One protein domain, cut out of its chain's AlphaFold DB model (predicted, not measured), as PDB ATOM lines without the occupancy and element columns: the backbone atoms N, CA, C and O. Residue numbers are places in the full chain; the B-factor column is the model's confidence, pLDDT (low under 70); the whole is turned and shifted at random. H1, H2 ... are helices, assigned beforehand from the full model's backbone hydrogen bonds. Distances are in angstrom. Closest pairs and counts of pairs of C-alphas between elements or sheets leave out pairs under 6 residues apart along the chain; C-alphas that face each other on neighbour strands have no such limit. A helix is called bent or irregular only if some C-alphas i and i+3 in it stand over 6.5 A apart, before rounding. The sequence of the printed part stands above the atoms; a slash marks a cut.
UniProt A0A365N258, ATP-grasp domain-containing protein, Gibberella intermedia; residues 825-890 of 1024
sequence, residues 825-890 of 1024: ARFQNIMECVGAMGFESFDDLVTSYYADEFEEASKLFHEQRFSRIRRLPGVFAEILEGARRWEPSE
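This is residues 825 to 890 of the 1024 residues of the protein "ATP-grasp domain-containing protein" of Gibberella intermedia (UniProt A0A365N258). The model is an open zigzag of helices: H1 and the first arm of a long bent helix, H3, meet opposite ends of the shorter helix H2. H3 arches across the later end of H2, and residues 876 to 890, which include the last part of H3, stick out free of the body. The printed part has 66 residues with three named helices, in the order H1, H2, H3, and no named strand. The class is all helix, and the whole is loose, with a radius of gyration of the C-alphas of 14.3 A and spans of 41 by 29 by 20 A.

H1, residues 825 to 836, and H2, residues 842 to 851, only just touch, with 3 pairs of C-alphas within 8 A. H1 touches with residues 831 to 834 alone; the closest C-alphas are those of Val 834 and Phe 842, 6.4 A apart. They run the same way at a steep tilt of 66 degrees. H3, residues 859 to 883, was assigned as one helix by its hydrogen bonds but is bent: C-alphas 869 and 872 are 6.7 A apart. Its arms, H3a of residues 859 to 869 and H3b of residues 872 to 883, are near each other at a steep tilt of 58 degrees. H2 and H3a only just touch, with 3 pairs within 8 A, about perpendicular at 86 degrees; the closest C-alphas are those of Tyr 850 and Gln 864, 6.8 A apart. H1 is apart from both arms, and H2 is apart from H3b. In H1, H2, H3a and H3b every O i to N i+4 pair is within hydrogen-bond range.

H1 begins at C-alpha 825 (-15.815, 41.359, -29.835) and is 16.6 A long. H2 measures 13.9 A, H3a 15.6 A and H3b 16.0 A, ending at C-alpha 883 (-33.650, 52.358, -36.781).

The C-alphas farthest apart, of Ala 857 and Pro 888, are 42.4 A apart. The printed part has no cut; the link H1 to H2 is tight, H2 to H3 short. Mean pLDDT of the printed part is 80.7, with residues 856 to 862, 865 to 866 and 869 to 870 under 70.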
ATOM      1  N   ALA A 825     -17.184  41.841 -29.608       80.31
ATOM      2  CA  ALA A 825     -15.815  41.359 -29.835       80.31
ATOM      3  C   ALA A 825     -15.475  41.252 -31.333       80.31
ATOM      4  O   ALA A 825     -14.376  41.609 -31.755       80.31
ATOM      5  N   ARG A 826     -16.441  40.823 -32.155       82.56
ATOM      6  CA  ARG A 826     -16.283  40.758 -33.615       82.56
ATOM      7  C   ARG A 826     -16.145  42.147 -34.230       82.56
ATOM      8  O   ARG A 826     -15.286  42.341 -35.085       82.56
ATOM      9  N   PHE A 827     -16.959  43.109 -33.794       84.00
ATOM     10  CA  PHE A 827     -16.854  44.494 -34.252       84.00
ATOM     11  C   PHE A 827     -15.589  45.179 -33.723       84.00
ATOM     12  O   PHE A 827     -14.942  45.868 -34.498       84.00
ATOM     13  N   GLN A 828     -15.157  44.925 -32.485       86.06
ATOM     14  CA  GLN A 828     -13.885  45.424 -31.944       86.06
ATOM     15  C   GLN A 828     -12.693  44.979 -32.809       86.06
ATOM     16  O   GLN A 828     -11.907  45.818 -33.242       86.06
ATOM     17  N   ASN A 829     -12.618  43.684 -33.144       85.94
ATOM     18  CA  ASN A 829     -11.602  43.149 -34.058       85.94
ATOM     19  C   ASN A 829     -11.653  43.834 -35.442       85.94
ATOM     20  O   ASN A 829     -10.611  44.131 -36.022       85.94
ATOM     21  N   ILE A 830     -12.853  44.121 -35.964       86.25
ATOM     22  CA  ILE A 830     -13.025  44.860 -37.226       86.25
ATOM     23  C   ILE A 830     -12.518  46.303 -37.090       86.25
ATOM     24  O   ILE A 830     -11.722  46.718 -37.924       86.25
ATOM     25  N   MET A 831     -12.906  47.046 -36.048       85.38
ATOM     26  CA  MET A 831     -12.465  48.433 -35.821       85.38
ATOM     27  C   MET A 831     -10.938  48.548 -35.711       85.38
ATOM     28  O   MET A 831     -10.342  49.467 -36.272       85.38
ATOM     29  N   GLU A 832     -10.289  47.593 -35.038       87.38
ATOM     30  CA  GLU A 832      -8.826  47.533 -34.948       87.38
ATOM     31  C   GLU A 832      -8.173  47.277 -36.317       87.38
ATOM     32  O   GLU A 832      -7.167  47.909 -36.643       87.38
ATOM     33  N   CYS A 833      -8.765  46.428 -37.166       87.00
ATOM     34  CA  CYS A 833      -8.318  46.259 -38.550       87.00
ATOM     35  C   CYS A 833      -8.566  47.502 -39.421       87.00
ATOM     36  O   CYS A 833      -7.701  47.842 -40.222       87.00
ATOM     37  N   VAL A 834      -9.704  48.187 -39.271       88.62
ATOM     38  CA  VAL A 834     -10.058  49.411 -40.016       88.62
ATOM     39  C   VAL A 834      -9.014  50.505 -39.775       88.62
ATOM     40  O   VAL A 834      -8.382  50.970 -40.725       88.62
ATOM     41  N   GLY A 835      -8.745  50.830 -38.505       85.12
ATOM     42  CA  GLY A 835      -7.735  51.828 -38.141       85.12
ATOM     43  C   GLY A 835      -6.309  51.417 -38.528       85.12
ATOM     44  O   GLY A 835      -5.509  52.257 -38.935       85.12
ATOM     45  N   ALA A 836      -5.985  50.118 -38.485       88.00
ATOM     46  CA  ALA A 836      -4.689  49.609 -38.946       88.00
ATOM     47  C   ALA A 836      -4.490  49.696 -40.474       88.00
ATOM     48  O   ALA A 836      -3.347  49.636 -40.931       88.00
ATOM     49  N   MET A 837      -5.566  49.843 -41.254       89.06
ATOM     50  CA  MET A 837      -5.524  50.045 -42.711       89.06
ATOM     51  C   MET A 837      -5.554  51.527 -43.122       89.06
ATOM     52  O   MET A 837      -5.429  51.819 -44.307       89.06
ATOM     53  N   GLY A 838      -5.656  52.455 -42.162       88.25
ATOM     54  CA  GLY A 838      -5.559  53.900 -42.400       88.25
ATOM     55  C   GLY A 838      -6.884  54.637 -42.616       88.25
ATOM     56  O   GLY A 838      -6.840  55.817 -42.941       88.25
ATOM     57  N   PHE A 839      -8.026  53.973 -42.415       90.44
ATOM     58  CA  PHE A 839      -9.346  54.612 -42.390       90.44
ATOM     59  C   PHE A 839      -9.620  55.215 -41.004       90.44
ATOM     60  O   PHE A 839      -9.260  54.618 -39.985       90.44
ATOM     61  N   GLU A 840     -10.271  56.377 -40.944       87.12
ATOM     62  CA  GLU A 840     -10.549  57.080 -39.681       87.12
ATOM     63  C   GLU A 840     -11.666  56.406 -38.867       87.12
ATOM     64  O   GLU A 840     -11.696  56.498 -37.637       87.12
ATOM     65  N   SER A 841     -12.585  55.703 -39.536       89.44
ATOM     66  CA  SER A 841     -13.703  54.992 -38.908       89.44
ATOM     67  C   SER A 841     -14.241  53.856 -39.790       89.44
ATOM     68  O   SER A 841     -13.845  53.690 -40.943       89.44
ATOM     69  N   PHE A 842     -15.169  53.054 -39.255       87.62
ATOM     70  CA  PHE A 842     -15.908  52.081 -40.069       87.62
ATOM     71  C   PHE A 842     -16.801  52.774 -41.104       87.62
ATOM     72  O   PHE A 842     -16.901  52.300 -42.233       87.62
ATOM     73  N   ASP A 843     -17.392  53.913 -40.743       90.56
ATOM     74  CA  ASP A 843     -18.259  54.691 -41.629       90.56
ATOM     75  C   ASP A 843     -17.455  55.312 -42.780       90.56
ATOM     76  O   ASP A 843     -17.931  55.338 -43.909       90.56
ATOM     77  N   ASP A 844     -16.206  55.712 -42.523       90.81
ATOM     78  CA  ASP A 844     -15.217  56.142 -43.521       90.81
ATOM     79  C   ASP A 844     -14.867  55.001 -44.498       90.81
ATOM     80  O   ASP A 844     -15.069  55.144 -45.703       90.81
ATOM     81  N   LEU A 845     -14.500  53.809 -44.002       92.56
ATOM     82  CA  LEU A 845     -14.281  52.625 -44.854       92.56
ATOM     83  C   LEU A 845     -15.514  52.277 -45.711       92.56
ATOM     84  O   LEU A 845     -15.383  51.954 -46.893       92.56
ATOM     85  N   VAL A 846     -16.711  52.297 -45.120       91.81
ATOM     86  CA  VAL A 846     -17.964  51.990 -45.828       91.81
ATOM     87  C   VAL A 846     -18.295  53.081 -46.847       91.81
ATOM     88  O   VAL A 846     -18.738  52.753 -47.948       91.81
ATOM     89  N   THR A 847     -18.026  54.348 -46.526       91.12
ATOM     90  CA  THR A 847     -18.194  55.481 -47.443       91.12
ATOM     91  C   THR A 847     -17.242  55.351 -48.620       91.12
ATOM     92  O   THR A 847     -17.726  55.285 -49.742       91.12
ATOM     93  N   SER A 848     -15.935  55.175 -48.405       90.31
ATOM     94  CA  SER A 848     -14.981  54.909 -49.491       90.31
ATOM     95  C   SER A 848     -15.392  53.705 -50.339       90.31
ATOM     96  O   SER A 848     -15.438  53.788 -51.565       90.31
ATOM     97  N   TYR A 849     -15.797  52.592 -49.717       92.81
ATOM     98  CA  TYR A 849     -16.247  51.416 -50.463       92.81
ATOM     99  C   TYR A 849     -17.505  51.668 -51.313       92.81
ATOM    100  O   TYR A 849     -17.664  51.011 -52.342       92.81
ATOM    101  N   TYR A 850     -18.392  52.601 -50.945       93.12
ATOM    102  CA  TYR A 850     -19.629  52.880 -51.690       93.12
ATOM    103  C   TYR A 850     -19.643  54.179 -52.502       93.12
ATOM    104  O   TYR A 850     -20.470  54.276 -53.413       93.12
ATOM    105  N   ALA A 851     -18.723  55.113 -52.272       89.69
ATOM    106  CA  ALA A 851     -18.601  56.389 -52.978       89.69
ATOM    107  C   ALA A 851     -17.449  56.394 -53.995       89.69
ATOM    108  O   ALA A 851     -17.670  56.800 -55.134       89.69
ATOM    109  N   ASP A 852     -16.269  55.879 -53.637       91.50
ATOM    110  CA  ASP A 852     -15.072  55.993 -54.477       91.50
ATOM    111  C   ASP A 852     -15.119  55.085 -55.722       91.50
ATOM    112  O   ASP A 852     -15.897  54.122 -55.820       91.50
ATOM    113  N   GLU A 853     -14.248  55.384 -56.686       84.44
ATOM    114  CA  GLU A 853     -14.014  54.567 -57.878       84.44
ATOM    115  C   GLU A 853     -12.815  53.631 -57.670       84.44
ATOM    116  O   GLU A 853     -11.678  54.070 -57.490       84.44
ATOM    117  N   PHE A 854     -13.053  52.318 -57.734       82.06
ATOM    118  CA  PHE A 854     -11.977  51.332 -57.852       82.06
ATOM    119  C   PHE A 854     -11.539  51.172 -59.313       82.06
ATOM    120  O   PHE A 854     -12.351  51.328 -60.224       82.06
ATOM    121  N   GLU A 855     -10.274  50.786 -59.530       73.00
ATOM    122  CA  GLU A 855      -9.699  50.529 -60.860       73.00
ATOM    123  C   GLU A 855     -10.627  49.649 -61.720       73.00
ATOM    124  O   GLU A 855     -11.129  48.617 -61.255       73.00
ATOM    125  N   GLU A 856     -10.873  50.069 -62.965       48.72
ATOM    126  CA  GLU A 856     -11.861  49.439 -63.843       48.72
ATOM    127  C   GLU A 856     -11.537  47.951 -64.068       48.72
ATOM    128  O   GLU A 856     -10.394  47.561 -64.304       48.72
ATOM    129  N   ALA A 857     -12.565  47.104 -63.972       49.56
ATOM    130  CA  ALA A 857     -12.469  45.641 -64.002       49.56
ATOM    131  C   ALA A 857     -11.658  44.976 -62.861       49.56
ATOM    132  O   ALA A 857     -11.409  43.768 -62.901       49.56
ATOM    133  N   SER A 858     -11.297  45.706 -61.798       56.62
ATOM    134  CA  SER A 858     -10.755  45.100 -60.573       56.62
ATOM    135  C   SER A 858     -11.803  44.265 -59.814       56.62
ATOM    136  O   SER A 858     -13.016  44.461 -59.937       56.62
ATOM    137  N   LYS A 859     -11.345  43.338 -58.952       49.03
ATOM    138  CA  LYS A 859     -12.239  42.544 -58.081       49.03
ATOM    139  C   LYS A 859     -13.102  43.434 -57.175       49.03
ATOM    140  O   LYS A 859     -14.273  43.125 -56.968       49.03
ATOM    141  N   LEU A 860     -12.537  44.531 -56.661       60.34
ATOM    142  CA  LEU A 860     -13.268  45.476 -55.815       60.34
ATOM    143  C   LEU A 860     -14.302  46.267 -56.620       60.34
ATOM    144  O   LEU A 860     -15.436  46.348 -56.172       60.34
ATOM    145  N   PHE A 861     -13.979  46.739 -57.829       66.38
ATOM    146  CA  PHE A 861     -14.942  47.385 -58.733       66.38
ATOM    147  C   PHE A 861     -16.171  46.500 -59.014       66.38
ATOM    148  O   PHE A 861     -17.312  46.955 -58.922       66.38
ATOM    149  N   HIS A 862     -15.962  45.210 -59.298       55.47
ATOM    150  CA  HIS A 862     -17.064  44.282 -59.567       55.47
ATOM    151  C   HIS A 862     -17.902  43.944 -58.321       55.47
ATOM    152  O   HIS A 862     -19.130  44.010 -58.393       55.47
ATOM    153  N   GLU A 863     -17.280  43.644 -57.175       72.88
ATOM    154  CA  GLU A 863     -18.008  43.410 -55.913       72.88
ATOM    155  C   GLU A 863     -18.727  44.677 -55.421       72.88
ATOM    156  O   GLU A 863     -19.857  44.587 -54.941       72.88
ATOM    157  N   GLN A 864     -18.130  45.861 -55.592       85.69
ATOM    158  CA  GLN A 864     -18.732  47.165 -55.298       85.69
ATOM    159  C   GLN A 864     -19.970  47.393 -56.167       85.69
ATOM    160  O   GLN A 864     -21.045  47.661 -55.632       85.69
ATOM    161  N   ARG A 865     -19.856  47.235 -57.493       67.25
ATOM    162  CA  ARG A 865     -20.976  47.394 -58.434       67.25
ATOM    163  C   ARG A 865     -22.106  46.402 -58.146       67.25
ATOM    164  O   ARG A 865     -23.263  46.812 -58.081       67.25
ATOM    165  N   PHE A 866     -21.785  45.127 -57.912       63.56
ATOM    166  CA  PHE A 866     -22.780  44.126 -57.517       63.56
ATOM    167  C   PHE A 866     -23.435  44.481 -56.176       63.56
ATOM    168  O   PHE A 866     -24.652  44.391 -56.043       63.56
ATOM    169  N   SER A 867     -22.658  44.955 -55.194       81.62
ATOM    170  CA  SER A 867     -23.196  45.377 -53.900       81.62
ATOM    171  C   SER A 867     -24.131  46.578 -54.037       81.62
ATOM    172  O   SER A 867     -25.259  46.488 -53.563       81.62
ATOM    173  N   ARG A 868     -23.713  47.650 -54.735       82.06
ATOM    174  CA  ARG A 868     -24.526  48.850 -55.016       82.06
ATOM    175  C   ARG A 868     -25.880  48.484 -55.649       82.06
ATOM    176  O   ARG A 868     -26.895  49.011 -55.220       82.06
ATOM    177  N   ILE A 869     -25.903  47.553 -56.612       53.69
ATOM    178  CA  ILE A 869     -27.132  47.152 -57.328       53.69
ATOM    179  C   ILE A 869     -27.999  46.160 -56.528       53.69
ATOM    180  O   ILE A 869     -29.220  46.278 -56.535       53.69
ATOM    181  N   ARG A 870     -27.404  45.150 -55.873       53.75
ATOM    182  CA  ARG A 870     -28.146  43.985 -55.339       53.75
ATOM    183  C   ARG A 870     -28.225  43.897 -53.818       53.75
ATOM    184  O   ARG A 870     -29.230  43.425 -53.300       53.75
ATOM    185  N   ARG A 871     -27.175  44.297 -53.097       77.25
ATOM    186  CA  ARG A 871     -27.068  44.095 -51.635       77.25
ATOM    187  C   ARG A 871     -27.412  45.362 -50.852       77.25
ATOM    188  O   ARG A 871     -28.126  45.297 -49.857       77.25
ATOM    189  N   LEU A 872     -26.941  46.514 -51.325       86.50
ATOM    190  CA  LEU A 872     -27.078  47.813 -50.672       86.50
ATOM    191  C   LEU A 872     -28.545  48.249 -50.458       86.50
ATOM    192  O   LEU A 872     -28.835  48.701 -49.351       86.50
ATOM    193  N   PRO A 873     -29.499  48.042 -51.395       80.69
ATOM    194  CA  PRO A 873     -30.912  48.349 -51.140       80.69
ATOM    195  C   PRO A 873     -31.503  47.527 -49.981       80.69
ATOM    196  O   PRO A 873     -32.236  48.057 -49.148       80.69
ATOM    197  N   GLY A 874     -31.128  46.245 -49.876       72.69
ATOM    198  CA  GLY A 874     -31.517  45.380 -48.758       72.69
ATOM    199  C   GLY A 874     -30.890  45.816 -47.431       72.69
ATOM    200  O   GLY A 874     -31.576  45.852 -46.411       72.69
ATOM    201  N   VAL A 875     -29.615  46.223 -47.450       84.94
ATOM    202  CA  VAL A 875     -28.919  46.776 -46.276       84.94
ATOM    203  C   VAL A 875     -29.588  48.066 -45.794       84.94
ATOM    204  O   VAL A 875     -29.875  48.175 -44.605       84.94
ATOM    205  N   PHE A 876     -29.924  49.004 -46.686       86.94
ATOM    206  CA  PHE A 876     -30.685  50.202 -46.310       86.94
ATOM    207  C   PHE A 876     -32.065  49.855 -45.741       86.94
ATOM    208  O   PHE A 876     -32.455  50.423 -44.723       86.94
ATOM    209  N   ALA A 877     -32.788  48.893 -46.324       78.81
ATOM    210  CA  ALA A 877     -34.081  48.457 -45.797       78.81
ATOM    211  C   ALA A 877     -33.973  47.854 -44.378       78.81
ATOM    212  O   ALA A 877     -34.779  48.193 -43.509       78.81
ATOM    213  N   GLU A 878     -32.969  47.010 -44.106       85.75
ATOM    214  CA  GLU A 878     -32.749  46.458 -42.759       85.75
ATOM    215  C   GLU A 878     -32.216  47.506 -41.762       85.75
ATOM    216  O   GLU A 878     -32.600  47.461 -40.589       85.75
ATOM    217  N   ILE A 879     -31.422  48.494 -42.200       90.06
ATOM    218  CA  ILE A 879     -31.015  49.643 -41.372       90.06
ATOM    219  C   ILE A 879     -32.229  50.505 -41.011       90.06
ATOM    220  O   ILE A 879     -32.426  50.803 -39.836       90.06
ATOM    221  N   LEU A 880     -33.080  50.866 -41.976       86.38
ATOM    222  CA  LEU A 880     -34.259  51.711 -41.748       86.38
ATOM    223  C   LEU A 880     -35.308  51.022 -40.865       86.38
ATOM    224  O   LEU A 880     -35.885  51.656 -39.981       86.38
ATOM    225  N   GLU A 881     -35.524  49.714 -41.042       84.94
ATOM    226  CA  GLU A 881     -36.363  48.922 -40.137       84.94
ATOM    227  C   GLU A 881     -35.714  48.774 -38.751       84.94
ATOM    228  O   GLU A 881     -36.395  48.849 -37.725       84.94
ATOM    229  N   GLY A 882     -34.389  48.621 -38.698       86.44
ATOM    230  CA  GLY A 882     -33.618  48.581 -37.461       86.44
ATOM    231  C   GLY A 882     -33.721  49.874 -36.657       86.44
ATOM    232  O   GLY A 882     -33.968  49.812 -35.450       86.44
ATOM    233  N   ALA A 883     -33.623  51.014 -37.340       89.44
ATOM    234  CA  ALA A 883     -33.650  52.358 -36.781       89.44
ATOM    235  C   ALA A 883     -35.004  52.744 -36.170       89.44
ATOM    236  O   ALA A 883     -35.055  53.625 -35.316       89.44
ATOM    237  N   ARG A 884     -36.096  52.029 -36.490       85.75
ATOM    238  CA  ARG A 884     -37.381  52.135 -35.761       85.75
ATOM    239  C   ARG A 884     -37.272  51.790 -34.265       85.75
ATOM    240  O   ARG A 884     -38.238  51.994 -33.537       85.75
ATOM    241  N   ARG A 885     -36.141  51.224 -33.827       89.06
ATOM    242  CA  ARG A 885     -35.847  50.811 -32.443       89.06
ATOM    243  C   ARG A 885     -34.729  51.631 -31.782       89.06
ATOM    244  O   ARG A 885     -34.336  51.287 -30.674       89.06
ATOM    245  N   TRP A 886     -34.193  52.644 -32.464       90.75
ATOM    246  CA  TRP A 886     -33.252  53.611 -31.885       90.75
ATOM    247  C   TRP A 886     -34.018  54.713 -31.143       90.75
ATOM    248  O   TRP A 886     -35.214  54.908 -31.387       90.75
ATOM    249  N   GLU A 887     -33.340  55.468 -30.279       87.06
ATOM    250  CA  GLU A 887     -33.952  56.635 -29.642       87.06
ATOM    251  C   GLU A 887     -34.290  57.722 -30.689       87.06
ATOM    252  O   GLU A 887     -33.606  57.846 -31.715       87.06
ATOM    253  N   PRO A 888     -35.329  58.557 -30.470       80.00
ATOM    254  CA  PRO A 888     -35.752  59.567 -31.445       80.00
ATOM    255  C   PRO A 888     -34.651  60.555 -31.855       80.00
ATOM    256  O   PRO A 888     -34.672  61.051 -32.980       80.00
ATOM    257  N   SER A 889     -33.686  60.821 -30.968       70.50
ATOM    258  CA  SER A 889     -32.500  61.642 -31.238       70.50
ATOM    259  C   SER A 889     -31.493  60.963 -32.169       70.50
ATOM    260  O   SER A 889     -30.921  61.631 -33.023       70.50
ATOM    261  N   GLU A 890     -31.297  59.649 -32.040       73.31
ATOM    262  CA  GLU A 890     -30.348  58.866 -32.847       73.31
ATOM    263  C   GLU A 890     -30.877  58.666 -34.273       73.31
ATOM    264  O   GLU A 890     -30.163  58.859 -35.254       73.31
TER     265      GLU A 890